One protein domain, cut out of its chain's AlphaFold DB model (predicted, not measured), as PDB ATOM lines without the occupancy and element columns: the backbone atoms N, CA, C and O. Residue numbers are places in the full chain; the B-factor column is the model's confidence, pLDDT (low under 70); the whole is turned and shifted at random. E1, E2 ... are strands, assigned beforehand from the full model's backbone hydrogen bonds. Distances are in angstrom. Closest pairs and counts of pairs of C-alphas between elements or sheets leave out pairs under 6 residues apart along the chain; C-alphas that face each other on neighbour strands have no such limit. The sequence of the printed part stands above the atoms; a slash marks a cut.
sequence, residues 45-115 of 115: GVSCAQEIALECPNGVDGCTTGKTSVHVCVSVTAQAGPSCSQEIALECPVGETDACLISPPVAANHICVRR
ATOM      1  N   GLY A  45      17.317 -14.775 -56.143       78.88
ATOM      2  CA  GLY A  45      17.801 -13.920 -55.048       78.88
ATOM      3  C   GLY A  45      19.320 -13.700 -55.058       78.88
ATOM      4  O   GLY A  45      20.001 -13.956 -56.055       78.88
ATOM      5  N   VAL A  46      19.847 -13.160 -53.958       90.56
ATOM      6  CA  VAL A  46      21.260 -12.765 -53.820       90.56
ATOM      7  C   VAL A  46      22.105 -13.975 -53.433       90.56
ATOM      8  O   VAL A  46      21.735 -14.690 -52.519       90.56
ATOM      9  N   SER A  47      23.243 -14.218 -54.081       92.19
ATOM     10  CA  SER A  47      24.123 -15.353 -53.742       92.19
ATOM     11  C   SER A  47      24.682 -15.272 -52.315       92.19
ATOM     12  O   SER A  47      25.106 -14.192 -51.907       92.19
ATOM     13  N   CYS A  48      24.812 -16.420 -51.632       93.50
ATOM     14  CA  CYS A  48      25.478 -16.530 -50.320       93.50
ATOM     15  C   CYS A  48      26.960 -16.126 -50.322       93.50
ATOM     16  O   CYS A  48      27.580 -16.039 -49.268       93.50
ATOM     17  N   ALA A  49      27.562 -15.931 -51.500       93.19
ATOM     18  CA  ALA A  49      28.914 -15.392 -51.611       93.19
ATOM     19  C   ALA A  49      28.991 -13.900 -51.237       93.19
ATOM     20  O   ALA A  49      30.087 -13.377 -51.047       93.19
ATOM     21  N   GLN A  50      27.854 -13.203 -51.181       92.25
ATOM     22  CA  GLN A  50      27.785 -11.837 -50.677       92.25
ATOM     23  C   GLN A  50      27.617 -11.893 -49.158       92.25
ATOM     24  O   GLN A  50      26.722 -12.565 -48.665       92.25
ATOM     25  N   GLU A  51      28.459 -11.182 -48.409       89.38
ATOM     26  CA  GLU A  51      28.380 -11.134 -46.941       89.38
ATOM     27  C   GLU A  51      27.264 -10.188 -46.471       89.38
ATOM     28  O   GLU A  51      27.501  -9.171 -45.820       89.38
ATOM     29  N   ILE A  52      26.028 -10.513 -46.846       88.75
ATOM     30  CA  ILE A  52      24.815  -9.866 -46.348       88.75
ATOM     31  C   ILE A  52      24.036 -10.847 -45.466       88.75
ATOM     32  O   ILE A  52      24.332 -12.038 -45.429       88.75
ATOM     33  N   ALA A  53      23.041 -10.354 -44.736       84.88
ATOM     34  CA  ALA A  53      22.103 -11.196 -44.004       84.88
ATOM     35  C   ALA A  53      20.682 -10.728 -44.302       84.88
ATOM     36  O   ALA A  53      20.395  -9.528 -44.239       84.88
ATOM     37  N   LEU A  54      19.803 -11.669 -44.633       90.38
ATOM     38  CA  LEU A  54      18.391 -11.387 -44.843       90.38
ATOM     39  C   LEU A  54      17.637 -11.476 -43.511       90.38
ATOM     40  O   LEU A  54      17.633 -12.513 -42.849       90.38
ATOM     41  N   GLU A  55      16.963 -10.395 -43.122       91.69
ATOM     42  CA  GLU A  55      16.072 -10.411 -41.963       91.69
ATOM     43  C   GLU A  55      14.766 -11.135 -42.311       91.69
ATOM     44  O   GLU A  55      13.998 -10.701 -43.169       91.69
ATOM     45  N   CYS A  56      14.498 -12.249 -41.627       90.12
ATOM     46  CA  CYS A  56      13.347 -13.107 -41.893       90.12
ATOM     47  C   CYS A  56      12.352 -13.076 -40.720       90.12
ATOM     48  O   CYS A  56      12.621 -13.684 -39.686       90.12
ATOM     49  N   PRO A  57      11.162 -12.451 -40.864       85.88
ATOM     50  CA  PRO A  57      10.209 -12.286 -39.758       85.88
ATOM     51  C   PRO A  57       9.721 -13.587 -39.106       85.88
ATOM     52  O   PRO A  57       9.335 -13.588 -37.945       85.88
ATOM     53  N   ASN A  58       9.690 -14.690 -39.858       85.12
ATOM     54  CA  ASN A  58       9.222 -16.002 -39.391       85.12
ATOM     55  C   ASN A  58      10.147 -17.121 -39.883       85.12
ATOM     56  O   ASN A  58       9.696 -18.175 -40.332       85.12
ATOM     57  N   GLY A  59      11.447 -16.855 -39.897       91.25
ATOM     58  CA  GLY A  59      12.396 -17.756 -40.518       91.25
ATOM     59  C   GLY A  59      13.827 -17.373 -40.222       91.25
ATOM     60  O   GLY A  59      14.121 -16.556 -39.356       91.25
ATOM     61  N   VAL A  60      14.706 -17.984 -40.989       93.25
ATOM     62  CA  VAL A  60      16.140 -17.752 -40.973       93.25
ATOM     63  C   VAL A  60      16.609 -17.591 -42.403       93.25
ATOM     64  O   VAL A  60      16.031 -18.167 -43.329       93.25
ATOM     65  N   ASP A  61      17.663 -16.808 -42.575       93.00
ATOM     66  CA  ASP A  61      18.362 -16.733 -43.843       93.00
ATOM     67  C   ASP A  61      18.915 -18.121 -44.204       93.00
ATOM     68  O   ASP A  61      19.638 -18.770 -43.430       93.00
ATOM     69  N   GLY A  62      18.535 -18.608 -45.382       92.50
ATOM     70  CA  GLY A  62      18.961 -19.902 -45.887       92.50
ATOM     71  C   GLY A  62      20.480 -20.009 -46.068       92.50
ATOM     72  O   GLY A  62      21.021 -21.100 -45.864       92.50
ATOM     73  N   CYS A  63      21.183 -18.895 -46.311       94.25
ATOM     74  CA  CYS A  63      22.647 -18.869 -46.341       94.25
ATOM     75  C   CYS A  63      23.252 -19.120 -44.960       94.25
ATOM     76  O   CYS A  63      24.152 -19.948 -44.817       94.25
ATOM     77  N   THR A  64      22.725 -18.466 -43.920       92.25
ATOM     78  CA  THR A  64      23.213 -18.615 -42.539       92.25
ATOM     79  C   THR A  64      23.069 -20.046 -42.029       92.25
ATOM     80  O   THR A  64      23.857 -20.502 -41.205       92.25
ATOM     81  N   THR A  65      22.070 -20.772 -42.529       89.94
ATOM     82  CA  THR A  65      21.821 -22.169 -42.153       89.94
ATOM     83  C   THR A  65      22.409 -23.192 -43.122       89.94
ATOM     84  O   THR A  65      22.278 -24.392 -42.875       89.94
ATOM     85  N   GLY A  66      23.042 -22.751 -44.214       91.12
ATOM     86  CA  GLY A  66      23.576 -23.628 -45.259       91.12
ATOM     87  C   GLY A  66      22.505 -24.442 -45.995       91.12
ATOM     88  O   GLY A  66      22.817 -25.481 -46.575       91.12
ATOM     89  N   LYS A  67      21.239 -24.012 -45.942       92.06
ATOM     90  CA  LYS A  67      20.107 -24.701 -46.583       92.06
ATOM     91  C   LYS A  67      19.939 -24.301 -48.048       92.06
ATOM     92  O   LYS A  67      19.375 -25.073 -48.821       92.06
ATOM     93  N   THR A  68      20.423 -23.120 -48.425       94.00
ATOM     94  CA  THR A  68      20.298 -22.561 -49.776       94.00
ATOM     95  C   THR A  68      21.619 -21.963 -50.261       94.00
ATOM     96  O   THR A  68      22.524 -21.696 -49.473       94.00
ATOM     97  N   SER A  69      21.741 -21.765 -51.574       93.94
ATOM     98  CA  SER A  69      22.874 -21.103 -52.241       93.94
ATOM     99  C   SER A  69      22.682 -19.588 -52.411       93.94
ATOM    100  O   SER A  69      23.562 -18.890 -52.921       93.94
ATOM    101  N   VAL A  70      21.535 -19.079 -51.964       93.62
ATOM    102  CA  VAL A  70      21.109 -17.679 -52.044       93.62
ATOM    103  C   VAL A  70      20.430 -17.242 -50.746       93.62
ATOM    104  O   VAL A  70      19.846 -18.071 -50.043       93.62
ATOM    105  N   HIS A  71      20.472 -15.944 -50.460       92.88
ATOM    106  CA  HIS A  71      19.785 -15.302 -49.349       92.88
ATOM    107  C   HIS A  71      18.283 -15.320 -49.613       92.88
ATOM    108  O   HIS A  71      17.757 -14.530 -50.401       92.88
ATOM    109  N   VAL A  72      17.599 -16.259 -48.969       92.44
ATOM    110  CA  VAL A  72      16.149 -16.442 -49.045       92.44
ATOM    111  C   VAL A  72      15.642 -16.913 -47.689       92.44
ATOM    112  O   VAL A  72      16.330 -17.652 -46.982       92.44
ATOM    113  N   CYS A  73      14.445 -16.478 -47.305       92.88
ATOM    114  CA  CYS A  73      13.885 -16.858 -46.019       92.88
ATOM    115  C   CYS A  73      13.397 -18.302 -46.036       92.88
ATOM    116  O   CYS A  73      12.538 -18.684 -46.835       92.88
ATOM    117  N   VAL A  74      13.912 -19.080 -45.091       93.25
ATOM    118  CA  VAL A  74      13.527 -20.465 -44.839       93.25
ATOM    119  C   VAL A  74      12.835 -20.526 -43.484       93.25
ATOM    120  O   VAL A  74      13.315 -19.937 -42.514       93.25
ATOM    121  N   SER A  75      11.704 -21.225 -43.383       90.75
ATOM    122  CA  SER A  75      11.058 -21.422 -42.080       90.75
ATOM    123  C   SER A  75      12.006 -22.146 -41.112       90.75
ATOM    124  O   SER A  75      12.707 -23.083 -41.494       90.75
ATOM    125  N   VAL A  76      12.003 -21.753 -39.834       85.88
ATOM    126  CA  VAL A  76      12.825 -22.404 -38.792       85.88
ATOM    127  C   VAL A  76      12.484 -23.885 -38.611       85.88
ATOM    128  O   VAL A  76      13.332 -24.671 -38.197       85.88
ATOM    129  N   THR A  77      11.255 -24.277 -38.951       84.06
ATOM    130  CA  THR A  77      10.792 -25.668 -38.898       84.06
ATOM    131  C   THR A  77      10.934 -26.393 -40.236       84.06
ATOM    132  O   THR A  77      10.543 -27.555 -40.328       84.06
ATOM    133  N   ALA A  78      11.461 -25.744 -41.282       85.81
ATOM    134  CA  ALA A  78      11.595 -26.360 -42.596       85.81
ATOM    135  C   ALA A  78      12.626 -27.496 -42.564       85.81
ATOM    136  O   ALA A  78      13.830 -27.301 -42.322       85.81
ATOM    137  N   GLN A  79      12.135 -28.696 -42.848       86.69
ATOM    138  CA  GLN A  79      12.946 -29.890 -43.013       86.69
ATOM    139  C   GLN A  79      13.284 -30.058 -44.489       86.69
ATOM    140  O   GLN A  79      12.411 -29.968 -45.348       86.69
ATOM    141  N   ALA A  80      14.566 -30.279 -44.769       90.38
ATOM    142  CA  ALA A  80      14.998 -30.622 -46.111       90.38
ATOM    143  C   ALA A  80      14.541 -32.052 -46.420       90.38
ATOM    144  O   ALA A  80      14.774 -32.972 -45.633       90.38
ATOM    145  N   GLY A  81      13.876 -32.213 -47.554       91.38
ATOM    146  CA  GLY A  81      13.499 -33.493 -48.117       91.38
ATOM    147  C   GLY A  81      14.644 -34.139 -48.903       91.38
ATOM    148  O   GLY A  81      15.824 -33.821 -48.708       91.38
ATOM    149  N   PRO A  82      14.306 -35.059 -49.818       93.38
ATOM    150  CA  PRO A  82      15.284 -35.685 -50.694       93.38
ATOM    151  C   PRO A  82      16.008 -34.686 -51.605       93.38
ATOM    152  O   PRO A  82      15.693 -33.496 -51.636       93.38
ATOM    153  N   SER A  83      17.029 -35.159 -52.318       94.62
ATOM    154  CA  SER A  83      17.813 -34.313 -53.219       94.62
ATOM    155  C   SER A  83      16.982 -33.820 -54.404       94.62
ATOM    156  O   SER A  83      16.180 -34.585 -54.928       94.62
ATOM    157  N   CYS A  84      17.264 -32.611 -54.905       93.69
ATOM    158  CA  CYS A  84      16.602 -32.052 -56.097       93.69
ATOM    159  C   CYS A  84      16.797 -32.893 -57.372       93.69
ATOM    160  O   CYS A  84      16.124 -32.677 -58.372       93.69
ATOM    161  N   SER A  85      17.763 -33.818 -57.374       93.62
ATOM    162  CA  SER A  85      17.954 -34.784 -58.462       93.62
ATOM    163  C   SER A  85      16.856 -35.845 -58.524       93.62
ATOM    164  O   SER A  85      16.732 -36.535 -59.533       93.62
ATOM    165  N   GLN A  86      16.088 -36.009 -57.448       90.88
ATOM    166  CA  GLN A  86      14.843 -36.753 -57.484       90.88
ATOM    167  C   GLN A  86      13.781 -35.784 -57.998       90.88
ATOM    168  O   GLN A  86      13.537 -34.765 -57.370       90.88
ATOM    169  N   GLU A  87      13.171 -36.074 -59.146       82.06
ATOM    170  CA  GLU A  87      12.161 -35.210 -59.785       82.06
ATOM    171  C   GLU A  87      10.800 -35.285 -59.064       82.06
ATOM    172  O   GLU A  87       9.757 -35.560 -59.657       82.06
ATOM    173  N   ILE A  88      10.822 -35.089 -57.750       86.19
ATOM    174  CA  ILE A  88       9.647 -34.914 -56.903       86.19
ATOM    175  C   ILE A  88       9.456 -33.417 -56.654       86.19
ATOM    176  O   ILE A  88      10.375 -32.635 -56.838       86.19
ATOM    177  N   ALA A  89       8.265 -32.986 -56.263       81.00
ATOM    178  CA  ALA A  89       8.049 -31.623 -55.791       81.00
ATOM    179  C   ALA A  89       7.499 -31.697 -54.374       81.00
ATOM    180  O   ALA A  89       6.616 -32.514 -54.093       81.00
ATOM    181  N   LEU A  90       8.022 -30.862 -53.482       89.25
ATOM    182  CA  LEU A  90       7.462 -30.707 -52.151       89.25
ATOM    183  C   LEU A  90       6.242 -29.788 -52.226       89.25
ATOM    184  O   LEU A  90       6.310 -28.682 -52.765       89.25
ATOM    185  N   GLU A  91       5.122 -30.235 -51.666       90.44
ATOM    186  CA  GLU A  91       3.970 -29.361 -51.463       90.44
ATOM    187  C   GLU A  91       4.305 -28.350 -50.367       90.44
ATOM    188  O   GLU A  91       4.448 -28.696 -49.192       90.44
ATOM    189  N   CYS A  92       4.456 -27.091 -50.770       90.12
ATOM    190  CA  CYS A  92       4.791 -26.010 -49.861       90.12
ATOM    191  C   CYS A  92       3.547 -25.267 -49.361       90.12
ATOM    192  O   CYS A  92       2.559 -25.145 -50.092       90.12
ATOM    193  N   PRO A  93       3.586 -24.737 -48.124       89.69
ATOM    194  CA  PRO A  93       2.561 -23.832 -47.622       89.69
ATOM    195  C   PRO A  93       2.335 -22.628 -48.545       89.69
ATOM    196  O   PRO A  93       3.188 -22.251 -49.350       89.69
ATOM    197  N   VAL A  94       1.182 -21.975 -48.391       88.81
ATOM    198  CA  VAL A  94       0.846 -20.771 -49.161       88.81
ATOM    199  C   VAL A  94       1.916 -19.693 -48.963       88.81
ATOM    200  O   VAL A  94       2.234 -19.328 -47.832       88.81
ATOM    201  N   GLY A  95       2.433 -19.161 -50.073       86.44
ATOM    202  CA  GLY A  95       3.494 -18.148 -50.072       86.44
ATOM    203  C   GLY A  95       4.914 -18.718 -50.019       86.44
ATOM    204  O   GLY A  95       5.872 -17.950 -49.943       86.44
ATOM    205  N   GLU A  96       5.066 -20.040 -50.079       91.44
ATOM    206  CA  GLU A  96       6.356 -20.709 -50.207       91.44
ATOM    207  C   GLU A  96       6.457 -21.453 -51.543       91.44
ATOM    208  O   GLU A  96       5.467 -21.761 -52.208       91.44
ATOM    209  N   THR A  97       7.682 -21.706 -51.981       92.50
ATOM    210  CA  THR A  97       7.988 -22.464 -53.194       92.50
ATOM    211  C   THR A  97       9.110 -23.436 -52.892       92.50
ATOM    212  O   THR A  97      10.010 -23.136 -52.109       92.50
ATOM    213  N   ASP A  98       9.058 -24.605 -53.515       93.69
ATOM    214  CA  ASP A  98      10.135 -25.577 -53.440       93.69
ATOM    215  C   ASP A  98      11.399 -25.015 -54.104       93.69
ATOM    216  O   ASP A  98      11.400 -24.653 -55.285       93.69
ATOM    217  N   ALA A  99      12.485 -24.943 -53.340       93.19
ATOM    218  CA  ALA A  99      13.772 -24.433 -53.788       93.19
ATOM    219  C   ALA A  99      14.326 -25.145 -55.034       93.19
ATOM    220  O   ALA A  99      15.069 -24.525 -55.802       93.19
ATOM    221  N   CYS A 100      13.961 -26.411 -55.260       93.88
ATOM    222  CA  CYS A 100      14.370 -27.159 -56.450       93.88
ATOM    223  C   CYS A 100      13.649 -26.695 -57.727       93.88
ATOM    224  O   CYS A 100      14.167 -26.890 -58.823       93.88
ATOM    225  N   LEU A 101      12.473 -26.069 -57.598       92.94
ATOM    226  CA  LEU A 101      11.682 -25.561 -58.728       92.94
ATOM    227  C   LEU A 101      12.086 -24.141 -59.148       92.94
ATOM    228  O   LEU A 101      11.607 -23.614 -60.153       92.94
ATOM    229  N   ILE A 102      12.970 -23.506 -58.383       90.75
ATOM    230  CA  ILE A 102      13.576 -22.232 -58.754       90.75
ATOM    231  C   ILE A 102      14.653 -22.512 -59.808       90.75
ATOM    232  O   ILE A 102      15.402 -23.465 -59.669       90.75
ATOM    233  N   SER A 103      14.734 -21.706 -60.871       87.69
ATOM    234  CA  SER A 103      15.752 -21.871 -61.917       87.69
ATOM    235  C   SER A 103      16.770 -20.722 -61.877       87.69
ATOM    236  O   SER A 103      16.369 -19.577 -62.110       87.69
ATOM    237  N   PRO A 104      18.073 -20.990 -61.642       87.94
ATOM    238  CA  PRO A 104      18.642 -22.289 -61.255       87.94
ATOM    239  C   PRO A 104      18.208 -22.718 -59.835       87.94
ATOM    240  O   PRO A 104      17.871 -21.835 -59.039       87.94
ATOM    241  N   PRO A 105      18.241 -24.028 -59.499       91.31
ATOM    242  CA  PRO A 105      17.891 -24.512 -58.163       91.31
ATOM    243  C   PRO A 105      18.694 -23.807 -57.079       91.31
ATOM    244  O   PRO A 105      19.919 -23.687 -57.170       91.31
ATOM    245  N   VAL A 106      17.996 -23.343 -56.045       93.12
ATOM    246  CA  VAL A 106      18.617 -22.566 -54.961       93.12
ATOM    247  C   VAL A 106      18.937 -23.406 -53.729       93.12
ATOM    248  O   VAL A 106      19.460 -22.884 -52.752       93.12
ATOM    249  N   ALA A 107      18.644 -24.704 -53.762       94.19
ATOM    250  CA  ALA A 107      19.019 -25.672 -52.738       94.19
ATOM    251  C   ALA A 107      19.452 -26.990 -53.393       94.19
ATOM    252  O   ALA A 107      19.152 -27.244 -54.558       94.19
ATOM    253  N   ALA A 108      20.154 -27.835 -52.635       94.69
ATOM    254  CA  ALA A 108      20.501 -29.194 -53.059       94.69
ATOM    255  C   ALA A 108      19.371 -30.211 -52.794       94.69
ATOM    256  O   ALA A 108      19.368 -31.308 -53.356       94.69
ATOM    257  N   ASN A 109      18.418 -29.843 -51.939       95.38
ATOM    258  CA  ASN A 109      17.326 -30.677 -51.458       95.38
ATOM    259  C   ASN A 109      16.001 -29.928 -51.563       95.38
ATOM    260  O   ASN A 109      15.980 -28.699 -51.477       95.38
ATOM    261  N   HIS A 110      14.907 -30.680 -51.658       95.62
ATOM    262  CA  HIS A 110      13.559 -30.126 -51.601       95.62
ATOM    263  C   HIS A 110      13.340 -29.428 -50.265       95.62
ATOM    264  O   HIS A 110      13.364 -30.061 -49.209       95.62
ATOM    265  N   ILE A 111      13.156 -28.114 -50.295       94.94
ATOM    266  CA  ILE A 111      12.880 -27.316 -49.105       94.94
ATOM    267  C   ILE A 111      12.021 -26.120 -49.492       94.94
ATOM    268  O   ILE A 111      12.267 -25.471 -50.507       94.94
ATOM    269  N   CYS A 112      11.006 -25.835 -48.684       93.75
ATOM    270  CA  CYS A 112      10.133 -24.694 -48.908       93.75
ATOM    271  C   CYS A 112      10.820 -23.395 -48.485       93.75
ATOM    272  O   CYS A 112      11.334 -23.278 -47.367       93.75
ATOM    273  N   VAL A 113      10.837 -22.427 -49.400       92.50
ATOM    274  CA  VAL A 113      11.424 -21.099 -49.203       92.50
ATOM    275  C   VAL A 113      10.406 -20.020 -49.550       92.50
ATOM    276  O   VAL A 113       9.572 -20.212 -50.438       92.50
ATOM    277  N   ARG A 114      10.461 -18.875 -48.865       89.56
ATOM    278  CA  ARG A 114       9.583 -17.733 -49.160       89.56
ATOM    279  C   ARG A 114      10.152 -16.852 -50.261       89.56
ATOM    280  O   ARG A 114      11.352 -16.587 -50.273       89.56
ATOM    281  N   ARG A 115       9.272 -16.351 -51.124       73.06
ATOM    282  CA  ARG A 115       9.565 -15.291 -52.094       73.06
ATOM    283  C   ARG A 115       8.781 -14.026 -51.801       73.06
ATOM    284  O   ARG A 115       7.678 -14.147 -51.225       73.06
TER     285      ARG A 115
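This is residues 45 to 115 of the 115 residues of an uncharacterized protein of Deltaproteobacteria bacterium (UniProt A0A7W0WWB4). With little regular structure, the domain is two wide loops, residues 46 to 61 and residues 77 to 92, at opposite ends of its longest axis, with the small hairpin E1-E2 and residues 70 to 74 between them. Short pairings tie residues 73 to 74 to residues 60 to 61 and to E2. The printed part has 71 residues and no named helix; E1 and then E2, antiparallel, hold 6 of them, class all strand. It is compact, radius of gyration of the C-alphas 11.0 A, spanning 32 by 23 by 16 A.

Residues 46 to 47 pair antiparallel with 70 to 71. E1, residues 96 to 98, and E2, residues 112 to 114, form an antiparallel hairpin at 136 degrees between directions. N 97 and O 113 are within hydrogen-bond range, 2.9 A.

E1 begins at C-alpha 96 (6.356, -20.709, -50.207). E2 ends at C-alpha 114 (9.583, -17.733, -49.160). Each measures 7.0 A from first to last C-alpha.

The farthest C-alphas, Glu 51 and Ile 88, are 31.9 A apart. The printed part has no cut. The link from E1 to E2 is long, 13 residues. No printed residue is under 70 in pLDDT.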